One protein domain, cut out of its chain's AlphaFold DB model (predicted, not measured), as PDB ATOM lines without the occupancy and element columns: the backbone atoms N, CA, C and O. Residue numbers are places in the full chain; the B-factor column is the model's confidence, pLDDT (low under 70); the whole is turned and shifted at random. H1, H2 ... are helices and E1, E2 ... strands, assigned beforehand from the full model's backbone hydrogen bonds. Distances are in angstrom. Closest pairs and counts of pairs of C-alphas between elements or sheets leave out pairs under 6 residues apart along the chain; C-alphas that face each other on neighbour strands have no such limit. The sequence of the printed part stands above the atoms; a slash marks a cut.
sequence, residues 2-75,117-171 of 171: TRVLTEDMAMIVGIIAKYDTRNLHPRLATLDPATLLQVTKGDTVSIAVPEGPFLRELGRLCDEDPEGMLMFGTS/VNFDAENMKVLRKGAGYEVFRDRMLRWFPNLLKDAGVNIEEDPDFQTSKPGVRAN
ATOM      1  N   THR A   2    -180.576-285.432-252.222       90.62
ATOM      2  CA  THR A   2    -180.477-284.362-251.204       90.62
ATOM      3  C   THR A   2    -179.505-284.671-250.066       90.62
ATOM      4  O   THR A   2    -178.550-283.923-249.881       90.62
ATOM      5  N   ARG A   3    -179.682-285.807-249.375       91.12
ATOM      6  CA  ARG A   3    -178.780-286.255-248.301       91.12
ATOM      7  C   ARG A   3    -177.318-286.304-248.753       91.12
ATOM      8  O   ARG A   3    -176.452-285.739-248.114       91.12
ATOM      9  N   VAL A   4    -177.049-286.921-249.902       93.31
ATOM     10  CA  VAL A   4    -175.681-287.065-250.428       93.31
ATOM     11  C   VAL A   4    -175.046-285.706-250.731       93.31
ATOM     12  O   VAL A   4    -173.911-285.456-250.349       93.31
ATOM     13  N   LEU A   5    -175.773-284.797-251.385       91.88
ATOM     14  CA  LEU A   5    -175.245-283.465-251.694       91.88
ATOM     15  C   LEU A   5    -174.922-282.667-250.425       91.88
ATOM     16  O   LEU A   5    -173.924-281.953-250.384       91.88
ATOM     17  N   THR A   6    -175.764-282.776-249.405       88.88
ATOM     18  CA  THR A   6    -175.731-281.891-248.235       88.88
ATOM     19  C   THR A   6    -174.927-282.467-247.073       88.88
ATOM     20  O   THR A   6    -174.093-281.768-246.504       88.88
ATOM     21  N   GLU A   7    -175.102-283.745-246.753       87.56
ATOM     22  CA  GLU A   7    -174.410-284.426-245.656       87.56
ATOM     23  C   GLU A   7    -173.078-285.025-246.107       87.56
ATOM     24  O   GLU A   7    -172.050-284.738-245.498       87.56
ATOM     25  N   ASP A   8    -173.079-285.804-247.197       90.62
ATOM     26  CA  ASP A   8    -171.887-286.548-247.635       90.62
ATOM     27  C   ASP A   8    -170.887-285.632-248.371       90.62
ATOM     28  O   ASP A   8    -169.676-285.851-248.341       90.62
ATOM     29  N   MET A   9    -171.389-284.591-249.040       90.94
ATOM     30  CA  MET A   9    -170.589-283.687-249.869       90.94
ATOM     31  C   MET A   9    -170.499-282.255-249.312       90.94
ATOM     32  O   MET A   9    -169.774-281.435-249.880       90.94
ATOM     33  N   ALA A  10    -171.188-281.951-248.207       87.25
ATOM     34  CA  ALA A  10    -171.162-280.644-247.544       87.25
ATOM     35  C   ALA A  10    -171.534-279.455-248.461       87.25
ATOM     36  O   ALA A  10    -170.956-278.376-248.359       87.25
ATOM     37  N   MET A  11    -172.482-279.633-249.388       88.62
ATOM     38  CA  MET A  11    -172.985-278.526-250.209       88.62
ATOM     39  C   MET A  11    -173.997-277.675-249.451       88.62
ATOM     40  O   MET A  11    -174.921-278.202-248.835       88.62
ATOM     41  N   ILE A  12    -173.914-276.358-249.646       85.38
ATOM     42  CA  ILE A  12    -175.015-275.442-249.339       85.38
ATOM     43  C   ILE A  12    -175.957-275.412-250.538       85.38
ATOM     44  O   ILE A  12    -175.657-274.810-251.572       85.38
ATOM     45  N   VAL A  13    -177.115-276.047-250.389       92.00
ATOM     46  CA  VAL A  13    -178.172-276.023-251.398       92.00
ATOM     47  C   VAL A  13    -179.531-275.816-250.735       92.00
ATOM     48  O   VAL A  13    -179.897-276.500-249.780       92.00
ATOM     49  N   GLY A  14    -180.274-274.843-251.252       94.62
ATOM     50  CA  GLY A  14    -181.699-274.688-251.019       94.62
ATOM     51  C   GLY A  14    -182.456-275.646-251.920       94.62
ATOM     52  O   GLY A  14    -182.462-275.471-253.138       94.62
ATOM     53  N   ILE A  15    -183.085-276.654-251.329       95.50
ATOM     54  CA  ILE A  15    -183.939-277.597-252.044       95.50
ATOM     55  C   ILE A  15    -185.352-277.040-252.057       95.50
ATOM     56  O   ILE A  15    -185.931-276.770-251.009       95.50
ATOM     57  N   ILE A  16    -185.890-276.840-253.252       96.50
ATOM     58  CA  ILE A  16    -187.260-276.396-253.472       96.50
ATOM     59  C   ILE A  16    -188.052-277.612-253.921       96.50
ATOM     60  O   ILE A  16    -187.685-278.271-254.894       96.50
ATOM     61  N   ALA A  17    -189.106-277.923-253.183       95.75
ATOM     62  CA  ALA A  17    -189.954-279.071-253.448       95.75
ATOM     63  C   ALA A  17    -191.400-278.748-253.085       95.75
ATOM     64  O   ALA A  17    -191.675-277.809-252.330       95.75
ATOM     65  N   LYS A  18    -192.319-279.546-253.625       95.31
ATOM     66  CA  LYS A  18    -193.722-279.468-253.240       95.31
ATOM     67  C   LYS A  18    -193.925-279.957-251.812       95.31
ATOM     68  O   LYS A  18    -193.246-280.882-251.366       95.31
ATOM     69  N   TYR A  19    -194.893-279.368-251.128       94.44
ATOM     70  CA  TYR A  19    -195.449-279.908-249.891       94.44
ATOM     71  C   TYR A  19    -196.915-280.303-250.118       94.44
ATOM     72  O   TYR A  19    -197.569-279.798-251.031       94.44
ATOM     73  N   ASP A  20    -197.442-281.234-249.318       94.75
ATOM     74  CA  ASP A  20    -198.857-281.607-249.414       94.75
ATOM     75  C   ASP A  20    -199.720-280.486-248.823       94.75
ATOM     76  O   ASP A  20    -199.800-280.320-247.608       94.75
ATOM     77  N   THR A  21    -200.363-279.706-249.692       94.75
ATOM     78  CA  THR A  21    -201.224-278.582-249.299       94.75
ATOM     79  C   THR A  21    -202.552-279.020-248.678       94.75
ATOM     80  O   THR A  21    -203.248-278.189-248.097       94.75
ATOM     81  N   ARG A  22    -202.932-280.298-248.811       93.81
ATOM     82  CA  ARG A  22    -204.188-280.852-248.283       93.81
ATOM     83  C   ARG A  22    -203.969-281.549-246.949       93.81
ATOM     84  O   ARG A  22    -204.794-281.409-246.054       93.81
ATOM     85  N   ASN A  23    -202.856-282.267-246.820       95.69
ATOM     86  CA  ASN A  23    -202.437-282.917-245.583       95.69
ATOM     87  C   ASN A  23    -201.081-282.354-245.164       95.69
ATOM     88  O   ASN A  23    -200.040-282.977-245.380       95.69
ATOM     89  N   LEU A  24    -201.100-281.147-244.593       94.50
ATOM     90  CA  LEU A  24    -199.884-280.479-244.146       94.50
ATOM     91  C   LEU A  24    -199.078-281.396-243.221       94.50
ATOM     92  O   LEU A  24    -199.625-282.056-242.336       94.50
ATOM     93  N   HIS A  25    -197.757-281.389-243.400       93.25
ATOM     94  CA  HIS A  25    -196.852-281.993-242.428       93.25
ATOM     95  C   HIS A  25    -197.152-281.411-241.034       93.25
ATOM     96  O   HIS A  25    -197.350-280.196-240.954       93.25
ATOM     97  N   PRO A  26    -197.138-282.201-239.940       92.69
ATOM     98  CA  PRO A  26    -197.521-281.712-238.613       92.69
ATOM     99  C   PRO A  26    -196.841-280.398-238.208       92.69
ATOM    100  O   PRO A  26    -197.507-279.496-237.723       92.69
ATOM    101  N   ARG A  27    -195.548-280.235-238.521       92.50
ATOM    102  CA  ARG A  27    -194.806-278.987-238.254       92.50
ATOM    103  C   ARG A  27    -195.219-277.782-239.109       92.50
ATOM    104  O   ARG A  27    -195.018-276.653-238.700       92.50
ATOM    105  N   LEU A  28    -195.752-277.997-240.312       93.81
ATOM    106  CA  LEU A  28    -196.315-276.908-241.123       93.81
ATOM    107  C   LEU A  28    -197.745-276.577-240.685       93.81
ATOM    108  O   LEU A  28    -198.166-275.432-240.806       93.81
ATOM    109  N   ALA A  29    -198.481-277.569-240.178       93.19
ATOM    110  CA  ALA A  29    -199.857-277.413-239.717       93.19
ATOM    111  C   ALA A  29    -199.984-276.560-238.442       93.19
ATOM    112  O   ALA A  29    -201.066-276.050-238.167       93.19
ATOM    113  N   THR A  30    -198.903-276.406-237.671       92.50
ATOM    114  CA  THR A  30    -198.859-275.543-236.479       92.50
ATOM    115  C   THR A  30    -198.679-274.062-236.814       92.50
ATOM    116  O   THR A  30    -198.939-273.215-235.962       92.50
ATOM    117  N   LEU A  31    -198.250-273.731-238.035       93.75
ATOM    118  CA  LEU A  31    -198.055-272.348-238.458       93.75
ATOM    119  C   LEU A  31    -199.404-271.665-238.672       93.75
ATOM    120  O   LEU A  31    -200.316-272.227-239.284       93.75
ATOM    121  N   ASP A  32    -199.512-270.411-238.240       94.69
ATOM    122  CA  ASP A  32    -200.654-269.595-238.624       94.69
ATOM    123  C   ASP A  32    -200.645-269.329-240.148       94.69
ATOM    124  O   ASP A  32    -199.585-269.361-240.792       94.69
ATOM    125  N   PRO A  33    -201.807-269.034-240.758       94.56
ATOM    126  CA  PRO A  33    -201.901-268.855-242.205       94.56
ATOM    127  C   PRO A  33    -200.996-267.752-242.771       94.56
ATOM    128  O   PRO A  33    -200.528-267.877-243.905       94.56
ATOM    129  N   ALA A  34    -200.746-266.676-242.017       96.19
ATOM    130  CA  ALA A  34    -199.909-265.576-242.482       96.19
ATOM    131  C   ALA A  34    -198.428-265.969-242.478       96.19
ATOM    132  O   ALA A  34    -197.709-265.632-243.421       96.19
ATOM    133  N   THR A  35    -197.982-266.720-241.469       94.38
ATOM    134  CA  THR A  35    -196.632-267.297-241.441       94.38
ATOM    135  C   THR A  35    -196.452-268.319-242.558       94.38
ATOM    136  O   THR A  35    -195.484-268.225-243.312       94.38
ATOM    137  N   LEU A  36    -197.408-269.238-242.747       95.19
ATOM    138  CA  LEU A  36    -197.338-270.235-243.820       95.19
ATOM    139  C   LEU A  36    -197.213-269.573-245.203       95.19
ATOM    140  O   LEU A  36    -196.402-270.001-246.026       95.19
ATOM    141  N   LEU A  37    -197.966-268.496-245.448       94.81
ATOM    142  CA  LEU A  37    -197.904-267.742-246.702       94.81
ATOM    143  C   LEU A  37    -196.545-267.057-246.920       94.81
ATOM    144  O   LEU A  37    -196.110-266.920-248.060       94.81
ATOM    145  N   GLN A  38    -195.868-266.628-245.853       93.81
ATOM    146  CA  GLN A  38    -194.552-265.987-245.950       93.81
ATOM    147  C   GLN A  38    -193.417-266.979-246.225       93.81
ATOM    148  O   GLN A  38    -192.390-266.590-246.782       93.81
ATOM    149  N   VAL A  39    -193.592-268.250-245.855       93.56
ATOM    150  CA  VAL A  39    -192.545-269.283-245.957       93.56
ATOM    151  C   VAL A  39    -192.767-270.260-247.117       93.56
ATOM    152  O   VAL A  39    -191.948-271.154-247.341       93.56
ATOM    153  N   THR A  40    -193.845-270.085-247.887       95.38
ATOM    154  CA  THR A  40    -194.194-270.916-249.051       95.38
ATOM    155  C   THR A  40    -194.378-270.079-250.315       95.38
ATOM    156  O   THR A  40    -194.571-268.865-250.279       95.38
ATOM    157  N   LYS A  41    -194.310-270.736-251.477       94.44
ATOM    158  CA  LYS A  41    -194.657-270.144-252.772       94.44
ATOM    159  C   LYS A  41    -195.517-271.121-253.563       94.44
ATOM    160  O   LYS A  41    -195.004-272.085-254.130       94.44
ATOM    161  N   GLY A  42    -196.819-270.850-253.627       93.75
ATOM    162  CA  GLY A  42    -197.774-271.793-254.209       93.75
ATOM    163  C   GLY A  42    -197.800-273.083-253.393       93.75
ATOM    164  O   GLY A  42    -197.993-273.037-252.186       93.75
ATOM    165  N   ASP A  43    -197.562-274.216-254.043       95.00
ATOM    166  CA  ASP A  43    -197.462-275.537-253.414       95.00
ATOM    167  C   ASP A  43    -196.021-275.924-253.042       95.00
ATOM    168  O   ASP A  43    -195.765-277.083-252.727       95.00
ATOM    169  N   THR A  44    -195.072-274.978-253.068       96.69
ATOM    170  CA  THR A  44    -193.649-275.248-252.810       96.69
ATOM    171  C   THR A  44    -193.117-274.595-251.540       96.69
ATOM    172  O   THR A  44    -193.532-273.502-251.148       96.69
ATOM    173  N   VAL A  45    -192.137-275.262-250.934       95.56
ATOM    174  CA  VAL A  45    -191.311-274.758-249.834       95.56
ATOM    175  C   VAL A  45    -189.838-274.870-250.223       95.56
ATOM    176  O   VAL A  45    -189.447-275.783-250.955       95.56
ATOM    177  N   SER A  46    -189.015-273.933-249.750       94.44
ATOM    178  CA  SER A  46    -187.560-274.012-249.882       94.44
ATOM    179  C   SER A  46    -186.936-274.370-248.543       94.44
ATOM    180  O   SER A  46    -187.099-273.639-247.571       94.44
ATOM    181  N   ILE A  47    -186.193-275.472-248.504       92.56
ATOM    182  CA  ILE A  47    -185.434-275.900-247.333       92.56
ATOM    183  C   ILE A  47    -183.957-275.713-247.652       92.56
ATOM    184  O   ILE A  47    -183.388-276.411-248.495       92.56
ATOM    185  N   ALA A  48    -183.337-274.739-246.992       88.44
ATOM    186  CA  ALA A  48    -181.890-274.608-246.998       88.44
ATOM    187  C   ALA A  48    -181.314-275.690-246.091       88.44
ATOM    188  O   ALA A  48    -181.581-275.683-244.893       88.44
ATOM    189  N   VAL A  49    -180.524-276.604-246.653       80.81
ATOM    190  CA  VAL A  49    -179.758-277.535-245.825       80.81
ATOM    191  C   VAL A  49    -178.413-276.880-245.540       80.81
ATOM    192  O   VAL A  49    -177.624-276.660-246.468       80.81
ATOM    193  N   PRO A  50    -178.175-276.473-244.288       71.19
ATOM    194  CA  PRO A  50    -177.040-275.644-243.973       71.19
ATOM    195  C   PRO A  50    -175.756-276.464-243.905       71.19
ATOM    196  O   PRO A  50    -175.742-277.634-243.526       71.19
ATOM    197  N   GLU A  51    -174.646-275.810-244.223       73.69
ATOM    198  CA  GLU A  51    -173.320-276.382-244.046       73.69
ATOM    199  C   GLU A  51    -172.720-275.883-242.728       73.69
ATOM    200  O   GLU A  51    -172.691-274.680-242.462       73.69
ATOM    201  N   GLY A  52    -172.181-276.802-241.931       81.38
ATOM    202  CA  GLY A  52    -171.400-276.483-240.739       81.38
ATOM    203  C   GLY A  52    -172.061-276.878-239.414       81.38
ATOM    204  O   GLY A  52    -173.251-277.189-239.364       81.38
ATOM    205  N   PRO A  53    -171.269-276.898-238.327       86.38
ATOM    206  CA  PRO A  53    -171.686-277.457-237.044       86.38
ATOM    207  C   PRO A  53    -172.788-276.646-236.354       86.38
ATOM    208  O   PRO A  53    -173.694-277.244-235.791       86.38
ATOM    209  N   PHE A  54    -172.755-275.310-236.438       89.25
ATOM    210  CA  PHE A  54    -173.730-274.448-235.757       89.25
ATOM    211  C   PHE A  54    -175.164-274.695-236.238       89.25
ATOM    212  O   PHE A  54    -176.038-275.036-235.451       89.25
ATOM    213  N   LEU A  55    -175.402-274.578-237.545       87.75
ATOM    214  CA  LEU A  55    -176.744-274.739-238.102       87.75
ATOM    215  C   LEU A  55    -177.224-276.201-238.069       87.75
ATOM    216  O   LEU A  55    -178.427-276.441-238.022       87.75
ATOM    217  N   ARG A  56    -176.302-277.177-238.052       87.38
ATOM    218  CA  ARG A  56    -176.642-278.587-237.816       87.38
ATOM    219  C   ARG A  56    -177.146-278.807-236.393       87.38
ATOM    220  O   ARG A  56    -178.154-279.478-236.210       87.38
ATOM    221  N   GLU A  57    -176.458-278.237-235.411       92.19
ATOM    222  CA  GLU A  57    -176.871-278.328-234.012       92.19
ATOM    223  C   GLU A  57    -178.190-277.591-233.768       92.19
ATOM    224  O   GLU A  57    -179.077-278.114-233.108       92.19
ATOM    225  N   LEU A  58    -178.364-276.423-234.382       91.50
ATOM    226  CA  LEU A  58    -179.618-275.681-234.336       91.50
ATOM    227  C   LEU A  58    -180.780-276.481-234.941       91.50
ATOM    228  O   LEU A  58    -181.851-276.539-234.348       91.50
ATOM    229  N   GLY A  59    -180.549-277.158-236.071       90.50
ATOM    230  CA  GLY A  59    -181.515-278.089-236.657       90.50
ATOM    231  C   GLY A  59    -181.869-279.243-235.715       90.50
ATOM    232  O   GLY A  59    -183.048-279.524-235.533       90.50
ATOM    233  N   ARG A  60    -180.871-279.853-235.055       92.31
ATOM    234  CA  ARG A  60    -181.087-280.907-234.047       92.31
ATOM    235  C   ARG A  60    -181.945-280.408-232.881       92.31
ATOM    236  O   ARG A  60    -182.864-281.105-232.472       92.31
ATOM    237  N   LEU A  61    -181.674-279.207-232.367       94.62
ATOM    238  CA  LEU A  61    -182.461-278.603-231.286       94.62
ATOM    239  C   LEU A  61    -183.909-278.329-231.714       94.62
ATOM    240  O   LEU A  61    -184.825-278.637-230.962       94.62
ATOM    241  N   CYS A  62    -184.125-277.813-232.928       93.25
ATOM    242  CA  CYS A  62    -185.468-277.660-233.496       93.25
ATOM    243  C   CYS A  62    -186.182-279.008-233.689       93.25
ATOM    244  O   CYS A  62    -187.398-279.090-233.548       93.25
ATOM    245  N   ASP A  63    -185.440-280.070-234.016       91.06
ATOM    246  CA  ASP A  63    -185.997-281.413-234.177       91.06
ATOM    247  C   ASP A  63    -186.405-282.066-232.852       91.06
ATOM    248  O   ASP A  63    -187.388-282.807-232.823       91.06
ATOM    249  N   GLU A  64    -185.647-281.810-231.786       95.12
ATOM    250  CA  GLU A  64    -185.899-282.324-230.434       95.12
ATOM    251  C   GLU A  64    -186.944-281.525-229.659       95.12
ATOM    252  O   GLU A  64    -187.462-282.009-228.650       95.12
ATOM    253  N   ASP A  65    -187.261-280.320-230.127       94.12
ATOM    254  CA  ASP A  65    -188.317-279.504-229.558       94.12
ATOM    255  C   ASP A  65    -189.674-280.244-229.625       94.12
ATOM    256  O   ASP A  65    -190.113-280.633-230.714       94.12
ATOM    257  N   PRO A  66    -190.369-280.446-228.487       90.31
ATOM    258  CA  PRO A  66    -191.636-281.179-228.457       90.31
ATOM    259  C   PRO A  66    -192.760-280.540-229.281       90.31
ATOM    260  O   PRO A  66    -193.679-281.246-229.699       90.31
ATOM    261  N   GLU A  67    -192.705-279.226-229.511       88.94
ATOM    262  CA  GLU A  67    -193.677-278.494-230.332       88.94
ATOM    263  C   GLU A  67    -193.312-278.529-231.827       88.94
ATOM    264  O   GLU A  67    -194.105-278.127-232.683       88.94
ATOM    265  N   GLY A  68    -192.144-279.083-232.165       85.94
ATOM    266  CA  GLY A  68    -191.661-279.224-233.529       85.94
ATOM    267  C   GLY A  68    -191.252-277.892-234.144       85.94
ATOM    268  O   GLY A  68    -191.581-277.651-235.313       85.94
ATOM    269  N   MET A  69    -190.565-277.046-233.368       91.81
ATOM    270  CA  MET A  69    -190.076-275.731-233.783       91.81
ATOM    271  C   MET A  69    -189.481-275.742-235.200       91.81
ATOM    272  O   MET A  69    -188.651-276.578-235.564       91.81
ATOM    273  N   LEU A  70    -189.887-274.765-236.012       92.06
ATOM    274  CA  LEU A  70    -189.316-274.515-237.331       92.06
ATOM    275  C   LEU A  70    -188.503-273.227-237.314       92.06
ATOM    276  O   LEU A  70    -188.920-272.217-236.748       92.06
ATOM    277  N   MET A  71    -187.359-273.255-237.992       91.31
ATOM    278  CA  MET A  71    -186.551-272.068-238.221       91.31
ATOM    279  C   MET A  71    -186.731-271.569-239.651       91.31
ATOM    280  O   MET A  71    -186.507-272.300-240.617       91.31
ATOM    281  N   PHE A  72    -187.062-270.286-239.773       91.88
ATOM    282  CA  PHE A  72    -187.101-269.568-241.039       91.88
ATOM    283  C   PHE A  72    -186.017-268.500-241.044       91.88
ATOM    284  O   PHE A  72    -185.753-267.859-240.029       91.88
ATOM    285  N   GLY A  73    -185.382-268.310-242.194       88.56
ATOM    286  CA  GLY A  73    -184.292-267.360-242.337       88.56
ATOM    287  C   GLY A  73    -184.359-266.648-243.673       88.56
ATOM    288  O   GLY A  73    -184.604-267.258-244.715       88.56
ATOM    289  N   THR A  74    -184.099-265.347-243.636       87.19
ATOM    290  CA  THR A  74    -183.771-264.555-244.821       87.19
ATOM    291  C   THR A  74    -182.314-264.111-244.724       87.19
ATOM    292  O   THR A  74    -181.645-264.340-243.715       87.19
ATOM    293  N   SER A  75    -181.775-263.536-245.794       88.31
ATOM    294  CA  SER A  75    -180.429-262.977-245.743       88.31
ATOM    295  C   SER A  75    -180.397-261.772-244.791       88.31
ATOM    296  O   SER A  75    -181.288-260.927-244.834       88.31
ATOM    297  N   VAL A 117    -176.965-272.036-253.735       94.88
ATOM    298  CA  VAL A 117    -177.652-272.607-254.906       94.88
ATOM    299  C   VAL A 117    -179.105-272.899-254.540       94.88
ATOM    300  O   VAL A 117    -179.346-273.506-253.504       94.88
ATOM    301  N   ASN A 118    -180.060-272.512-255.390       95.56
ATOM    302  CA  ASN A 118    -181.453-272.951-255.248       95.56
ATOM    303  C   ASN A 118    -181.776-273.957-256.344       95.56
ATOM    304  O   ASN A 118    -181.648-273.645-257.533       95.56
ATOM    305  N   PHE A 119    -182.203-275.141-255.930       96.38
ATOM    306  CA  PHE A 119    -182.457-276.275-256.795       96.38
ATOM    307  C   PHE A 119    -183.894-276.760-256.622       96.38
ATOM    308  O   PHE A 119    -184.296-277.159-255.534       96.38
ATOM    309  N   ASP A 120    -184.656-276.715-257.707       95.94
ATOM    310  CA  ASP A 120    -185.975-277.317-257.824       95.94
ATOM    311  C   ASP A 120    -185.808-278.826-258.016       95.94
ATOM    312  O   ASP A 120    -185.358-279.280-259.070       95.94
ATOM    313  N   ALA A 121    -186.128-279.588-256.972       93.94
ATOM    314  CA  ALA A 121    -185.978-281.037-256.970       93.94
ATOM    315  C   ALA A 121    -187.079-281.761-257.751       93.94
ATOM    316  O   ALA A 121    -186.855-282.894-258.163       93.94
ATOM    317  N   GLU A 122    -188.228-281.121-257.979       91.88
ATOM    318  CA  GLU A 122    -189.323-281.692-258.769       91.88
ATOM    319  C   GLU A 122    -188.955-281.685-260.255       91.88
ATOM    320  O   GLU A 122    -189.082-282.686-260.954       91.88
ATOM    321  N   ASN A 123    -188.448-280.546-260.731       94.06
ATOM    322  CA  ASN A 123    -188.125-280.341-262.145       94.06
ATOM    323  C   ASN A 123    -186.636-280.535-262.459       94.06
ATOM    324  O   ASN A 123    -186.195-280.255-263.572       94.06
ATOM    325  N   MET A 124    -185.845-280.952-261.468       95.62
ATOM    326  CA  MET A 124    -184.390-281.105-261.549       95.62
ATOM    327  C   MET A 124    -183.666-279.855-262.083       95.62
ATOM    328  O   MET A 124    -182.650-279.935-262.778       95.62
ATOM    329  N   LYS A 125    -184.187-278.668-261.752       95.56
ATOM    330  CA  LYS A 125    -183.777-277.395-262.348       95.56
ATOM    331  C   LYS A 125    -183.067-276.503-261.343       95.56
ATOM    332  O   LYS A 125    -183.529-276.263-260.233       95.56
ATOM    333  N   VAL A 126    -181.963-275.903-261.771       96.69
ATOM    334  CA  VAL A 126    -181.295-274.854-260.994       96.69
ATOM    335  C   VAL A 126    -182.057-273.546-261.191       96.69
ATOM    336  O   VAL A 126    -182.102-273.014-262.298       96.69
ATOM    337  N   LEU A 127    -182.650-273.021-260.119       95.75
ATOM    338  CA  LEU A 127    -183.352-271.734-260.140       95.75
ATOM    339  C   LEU A 127    -182.415-270.561-259.835       95.75
ATOM    340  O   LEU A 127    -182.659-269.444-260.283       95.75
ATOM    341  N   ARG A 128    -181.340-270.809-259.077       94.75
ATOM    342  CA  ARG A 128    -180.297-269.815-258.790       94.75
ATOM    343  C   ARG A 128    -178.922-270.468-258.770       94.75
ATOM    344  O   ARG A 128    -178.682-271.358-257.954       94.75
ATOM    345  N   LYS A 129    -178.015-269.971-259.615       96.06
ATOM    346  CA  LYS A 129    -176.581-270.291-259.579       96.06
ATOM    347  C   LYS A 129    -175.935-269.521-258.419       96.06
ATOM    348  O   LYS A 129    -175.671-268.324-258.518       96.06
ATOM    349  N   GLY A 130    -175.812-270.187-257.275       94.19
ATOM    350  CA  GLY A 130    -175.276-269.610-256.042       94.19
ATOM    351  C   GLY A 130    -173.769-269.799-255.874       94.19
ATOM    352  O   GLY A 130    -173.068-270.176-256.808       94.19
ATOM    353  N   ALA A 131    -173.278-269.550-254.664       93.06
ATOM    354  CA  ALA A 131    -171.909-269.862-254.279       93.06
ATOM    355  C   ALA A 131    -171.608-271.364-254.433       93.06
ATOM    356  O   ALA A 131    -172.425-272.203-254.046       93.06
ATOM    357  N   GLY A 132    -170.441-271.690-255.001       93.31
ATOM    358  CA  GLY A 132    -170.015-273.072-255.251       93.31
ATOM    359  C   GLY A 132    -170.868-273.815-256.286       93.31
ATOM    360  O   GLY A 132    -170.913-275.049-256.284       93.31
ATOM    361  N   TYR A 133    -171.588-273.098-257.153       96.06
ATOM    362  CA  TYR A 133    -172.459-273.708-258.157       96.06
ATOM    363  C   TYR A 133    -171.707-274.622-259.133       96.06
ATOM    364  O   TYR A 133    -172.215-275.668-259.526       96.06
ATOM    365  N   GLU A 134    -170.483-274.278-259.501       95.38
ATOM    366  CA  GLU A 134    -169.629-275.098-260.351       95.38
ATOM    367  C   GLU A 134    -169.314-276.463-259.718       95.38
ATOM    368  O   GLU A 134    -169.318-277.486-260.407       95.38
ATOM    369  N   VAL A 135    -169.155-276.498-258.391       94.62
ATOM    370  CA  VAL A 135    -168.980-277.733-257.616       94.62
ATOM    371  C   VAL A 135    -170.295-278.507-257.536       94.62
ATOM    372  O   VAL A 135    -170.306-279.723-257.730       94.62
ATOM    373  N   PHE A 136    -171.418-277.815-257.302       95.56
ATOM    374  CA  PHE A 136    -172.755-278.419-257.358       95.56
ATOM    375  C   PHE A 136    -172.989-279.113-258.706       95.56
ATOM    376  O   PHE A 136    -173.400-280.273-258.753       95.56
ATOM    377  N   ARG A 137    -172.698-278.409-259.802       96.44
ATOM    378  CA  ARG A 137    -172.877-278.884-261.170       96.44
ATOM    379  C   ARG A 137    -172.043-280.127-261.450       96.44
ATOM    380  O   ARG A 137    -172.603-281.110-261.929       96.44
ATOM    381  N   ASP A 138    -170.741-280.102-261.153       95.94
ATOM    382  CA  ASP A 138    -169.874-281.272-261.346       95.94
ATOM    383  C   ASP A 138    -170.426-282.492-260.596       95.94
ATOM    384  O   ASP A 138    -170.571-283.572-261.172       95.94
ATOM    385  N   ARG A 139    -170.839-282.302-259.337       95.69
ATOM    386  CA  ARG A 139    -171.396-283.378-258.508       95.69
ATOM    387  C   ARG A 139    -172.706-283.924-259.070       95.69
ATOM    388  O   ARG A 139    -172.876-285.140-259.114       95.69
ATOM    389  N   MET A 140    -173.605-283.059-259.538       96.81
ATOM    390  CA  MET A 140    -174.865-283.470-260.163       96.81
ATOM    391  C   MET A 140    -174.642-284.288-261.436       96.81
ATOM    392  O   MET A 140    -175.223-285.362-261.582       96.81
ATOM    393  N   LEU A 141    -173.767-283.816-262.327       95.69
ATOM    394  CA  LEU A 141    -173.456-284.501-263.584       95.69
ATOM    395  C   LEU A 141    -172.742-285.837-263.351       95.69
ATOM    396  O   LEU A 141    -172.984-286.799-264.075       95.69
ATOM    397  N   ARG A 142    -171.875-285.910-262.338       95.88
ATOM    398  CA  ARG A 142    -171.070-287.101-262.048       95.88
ATOM    399  C   ARG A 142    -171.845-288.181-261.298       95.88
ATOM    400  O   ARG A 142    -171.715-289.355-261.627       95.88
ATOM    401  N   TRP A 143    -172.628-287.799-260.289       96.88
ATOM    402  CA  TRP A 143    -173.242-288.746-259.349       96.88
ATOM    403  C   TRP A 143    -174.739-288.959-259.563       96.88
ATOM    404  O   TRP A 143    -175.269-289.985-259.142       96.88
ATOM    405  N   PHE A 144    -175.425-288.030-260.235       96.44
ATOM    406  CA  PHE A 144    -176.863-288.119-260.499       96.44
ATOM    407  C   PHE A 144    -177.245-287.934-261.984       96.44
ATOM    408  O   PHE A 144    -178.297-287.351-262.258       96.44
ATOM    409  N   PRO A 145    -176.468-288.449-262.965       96.50
ATOM    410  CA  PRO A 145    -176.735-288.201-264.385       96.50
ATOM    411  C   PRO A 145    -178.096-288.742-264.842       96.50
ATOM    412  O   PRO A 145    -178.750-288.129-265.682       96.50
ATOM    413  N   ASN A 146    -178.550-289.860-264.265       96.88
ATOM    414  CA  ASN A 146    -179.836-290.461-264.619       96.88
ATOM    415  C   ASN A 146    -181.013-289.568-264.217       96.88
ATOM    416  O   ASN A 146    -181.922-289.400-265.012       96.88
ATOM    417  N   LEU A 147    -180.956-288.911-263.050       95.94
ATOM    418  CA  LEU A 147    -182.031-288.006-262.626       95.94
ATOM    419  C   LEU A 147    -182.169-286.810-263.580       95.94
ATOM    420  O   LEU A 147    -183.276-286.373-263.874       95.94
ATOM    421  N   LEU A 148    -181.044-286.293-264.088       96.06
ATOM    422  CA  LEU A 148    -181.042-285.206-265.072       96.06
ATOM    423  C   LEU A 148    -181.574-285.673-266.429       96.06
ATOM    424  O   LEU A 148    -182.369-284.979-267.058       96.06
ATOM    425  N   LYS A 149    -181.158-286.871-266.856       96.00
ATOM    426  CA  LYS A 149    -181.617-287.489-268.101       96.00
ATOM    427  C   LYS A 149    -183.122-287.751-268.080       96.00
ATOM    428  O   LYS A 149    -183.793-287.407-269.047       96.00
ATOM    429  N   ASP A 150    -183.636-288.325-266.997       96.44
ATOM    430  CA  ASP A 150    -185.051-288.674-266.848       96.44
ATOM    431  C   ASP A 150    -185.933-287.420-266.831       96.44
ATOM    432  O   ASP A 150    -187.008-287.405-267.427       96.44
ATOM    433  N   ALA A 151    -185.444-286.334-266.225       95.31
ATOM    434  CA  ALA A 151    -186.101-285.031-266.263       95.31
ATOM    435  C   ALA A 151    -185.899-284.269-267.592       95.31
ATOM    436  O   ALA A 151    -186.490-283.210-267.787       95.31
ATOM    437  N   GLY A 152    -185.069-284.774-268.513       95.56
ATOM    438  CA  GLY A 152    -184.778-284.116-269.790       95.56
ATOM    439  C   GLY A 152    -184.078-282.760-269.643       95.56
ATOM    440  O   GLY A 152    -184.207-281.902-270.516       95.56
ATOM    441  N   VAL A 153    -183.355-282.547-268.541       94.56
ATOM    442  CA  VAL A 153    -182.712-281.269-268.214       94.56
ATOM    443  C   VAL A 153    -181.201-281.332-268.387       94.56
ATOM    444  O   VAL A 153    -180.552-282.341-268.116       94.56
ATOM    445  N   ASN A 154    -180.621-280.202-268.784       91.88
ATOM    446  CA  ASN A 154    -179.181-279.986-268.763       91.88
ATOM    447  C   ASN A 154    -178.841-278.889-267.747       91.88
ATOM    448  O   ASN A 154    -179.531-277.873-267.664       91.88
ATOM    449  N   ILE A 155    -177.763-279.087-266.990       94.00
ATOM    450  CA  ILE A 155    -177.252-278.097-266.043       94.00
ATOM    451  C   ILE A 155    -176.091-277.357-266.709       94.00
ATOM    452  O   ILE A 155    -174.988-277.888-266.865       94.00
ATOM    453  N   GLU A 156    -176.351-276.120-267.113       94.06
ATOM    454  CA  GLU A 156    -175.387-275.248-267.790       94.06
ATOM    455  C   GLU A 156    -174.257-274.779-266.868       94.06
ATOM    456  O   GLU A 156    -174.405-274.740-265.652       94.06
ATOM    457  N   GLU A 157    -173.127-274.366-267.440       94.62
ATOM    458  CA  GLU A 157    -172.050-273.753-266.654       94.62
ATOM    459  C   GLU A 157    -172.435-272.380-266.106       94.62
ATOM    460  O   GLU A 157    -173.320-271.690-266.621       94.62
ATOM    461  N   ASP A 158    -171.761-271.978-265.030       93.69
ATOM    462  CA  ASP A 158    -171.770-270.583-264.617       93.69
ATOM    463  C   ASP A 158    -170.963-269.759-265.621       93.69
ATOM    464  O   ASP A 158    -169.822-270.134-265.898       93.69
ATOM    465  N   PRO A 159    -171.492-268.645-266.151       90.94
ATOM    466  CA  PRO A 159    -170.687-267.766-266.987       90.94
ATOM    467  C   PRO A 159    -169.475-267.200-266.235       90.94
ATOM    468  O   PRO A 159    -168.426-267.047-266.861       90.94
ATOM    469  N   ASP A 160    -169.588-266.977-264.919       90.31
ATOM    470  CA  ASP A 160    -168.555-266.310-264.117       90.31
ATOM    471  C   ASP A 160    -167.542-267.302-263.512       90.31
ATOM    472  O   ASP A 160    -166.411-266.935-263.194       90.31
ATOM    473  N   PHE A 161    -167.932-268.575-263.378       89.62
ATOM    474  CA  PHE A 161    -167.157-269.646-262.735       89.62
ATOM    475  C   PHE A 161    -167.106-270.906-263.620       89.62
ATOM    476  O   PHE A 161    -167.604-271.975-263.259       89.62
ATOM    477  N   GLN A 162    -166.523-270.781-264.815       87.44
ATOM    478  CA  GLN A 162    -166.422-271.877-265.788       87.44
ATOM    479  C   GLN A 162    -165.359-272.905-265.377       87.44
ATOM    480  O   GLN A 162    -164.192-272.565-265.181       87.44
ATOM    481  N   THR A 163    -165.731-274.186-265.315       87.00
ATOM    482  CA  THR A 163    -164.782-275.288-265.059       87.00
ATOM    483  C   THR A 163    -164.235-275.911-266.338       87.00
ATOM    484  O   THR A 163    -163.164-276.512-266.307       87.00
ATOM    485  N   SER A 164    -164.911-275.722-267.476       85.19
ATOM    486  CA  SER A 164    -164.420-276.144-268.794       85.19
ATOM    487  C   SER A 164    -163.189-275.363-269.276       85.19
ATOM    488  O   SER A 164    -162.463-275.839-270.150       85.19
ATOM    489  N   LYS A 165    -162.931-274.177-268.706       76.94
ATOM    490  CA  LYS A 165    -161.811-273.285-269.051       76.94
ATOM    491  C   LYS A 165    -161.065-272.818-267.793       76.94
ATOM    492  O   LYS A 165    -161.142-271.643-267.429       76.94
ATOM    493  N   PRO A 166    -160.349-273.719-267.101       69.69
ATOM    494  CA  PRO A 166    -159.673-273.371-265.858       69.69
ATOM    495  C   PRO A 166    -158.639-272.254-266.083       69.69
ATOM    496  O   PRO A 166    -157.824-272.325-266.999       69.69
ATOM    497  N   GLY A 167    -158.668-271.222-265.233       65.44
ATOM    498  CA  GLY A 167    -157.683-270.130-265.226       65.44
ATOM    499  C   GLY A 167    -158.050-268.875-266.028       65.44
ATOM    500  O   GLY A 167    -157.338-267.878-265.928       65.44
ATOM    501  N   VAL A 168    -159.162-268.870-266.769       59.44
ATOM    502  CA  VAL A 168    -159.678-267.661-267.430       59.44
ATOM    503  C   VAL A 168    -160.702-267.010-266.501       59.44
ATOM    504  O   VAL A 168    -161.774-267.568-266.283       59.44
ATOM    505  N   ARG A 169    -160.382-265.850-265.911       53.97
ATOM    506  CA  ARG A 169    -161.395-265.065-265.185       53.97
ATOM    507  C   ARG A 169    -162.424-264.554-266.192       53.97
ATOM    508  O   ARG A 169    -162.034-264.032-267.236       53.97
ATOM    509  N   ALA A 170    -163.709-264.696-265.878       57.47
ATOM    510  CA  ALA A 170    -164.733-263.908-266.549       57.47
ATOM    511  C   ALA A 170    -164.421-262.424-266.289       57.47
ATOM    512  O   ALA A 170    -164.152-262.048-265.145       57.47
ATOM    513  N   ASN A 171    -164.330-261.645-267.370       48.75
ATOM    514  CA  ASN A 171    -164.047-260.208-267.324       48.75
ATOM    515  C   ASN A 171    -165.165-259.443-266.620       48.75
ATOM    516  O   ASN A 171    -166.341-259.755-266.911       48.75
TER     517      ASN A 171
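This is residues 2 to 75 and 117 to 171 of the 171 residues of the protein "YrdC-like domain-containing protein" of Aspergillus pseudocaelatus (UniProt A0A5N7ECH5). A small, twisted sheet of four strands has short helices set loosely round it: H1 and H5 graze it, H2 and H3 lie off toward one end of the long axis, and H4 stands off past the edge strand E2. Beyond H5, H6 turns off at a corner, and residues 151 to 171, with no named element, run on to the other end of the long axis. The printed part has 129 residues, with six named helices and four named strands in the order H1 E1 H2 H3 E2 H4 E3 E4 H5 H6; the sheet is mixed, in the order E2 E1 E3 E4, and the class is mixed, helices and strands. It is only just compact, close to loose, with a radius of gyration of the C-alphas of 16.8 A, and elongated, spanning 50 by 33 by 28 A.

H1, residues 2 to 8, begins at C-alpha 2 (-180.477, -284.362, -251.204). E1, residues 13 to 18, is 16.0 A long. H2 is residues 26 to 29 and H3 residues 33 to 39. E2, residues 44 to 49, is 15.7 A long. H4, residues 53 to 64, is the longest helix, 16.4 A. After the cut come E3, residues 117 to 120, and E4, residues 125 to 128. H5, residues 133 to 143, is 15.1 A long, and H6, residues 145 to 150, ends at C-alpha 150 (-185.051, -288.674, -266.848).

E2 and E1 are antiparallel at 154 degrees, with N 47 and O 15 at 2.8 A. E1 and E3 are parallel at 20 degrees, with N 14 and O 117 at 2.8 A. E3 and E4 form an antiparallel hairpin, with N 120 and O 125 at 2.8 A. H1 only grazes the sheet; the closest C-alphas of H1 and E2, Thr 6 and Val 49, are 6.4 A apart. H5 only grazes it too, with Val 117 and Tyr 133 the closest C-alphas of E3 and H5, at 6.2 A. H5 is close to but not clearly touching H1, C-alphas 5 and 139 being 7.8 A apart, and likewise H6, C-alphas 141 and 148 also being 7.8 A apart; both pairs are about perpendicular, at 83 and 82 degrees. H2 and H3 are close but not clearly touching, with C-alphas 28 and 36 at 7.3 A. H4 is not on the sheet and is apart from the other helices. In H1, H3, H4, H5 and H6 every O i to N i+4 pair is within hydrogen-bond range; H2 is too short for one.

The C-alphas farthest apart, those of Pro 66 and Val 168, are 52.2 A apart. Residues 76 to 116 are not printed, and C-alphas 75 and 117 are 13.6 A apart across that cut. Of the links printed whole, none is long. The mean pLDDT of the printed part is 90.9, and residues 166 to 171 are under 70.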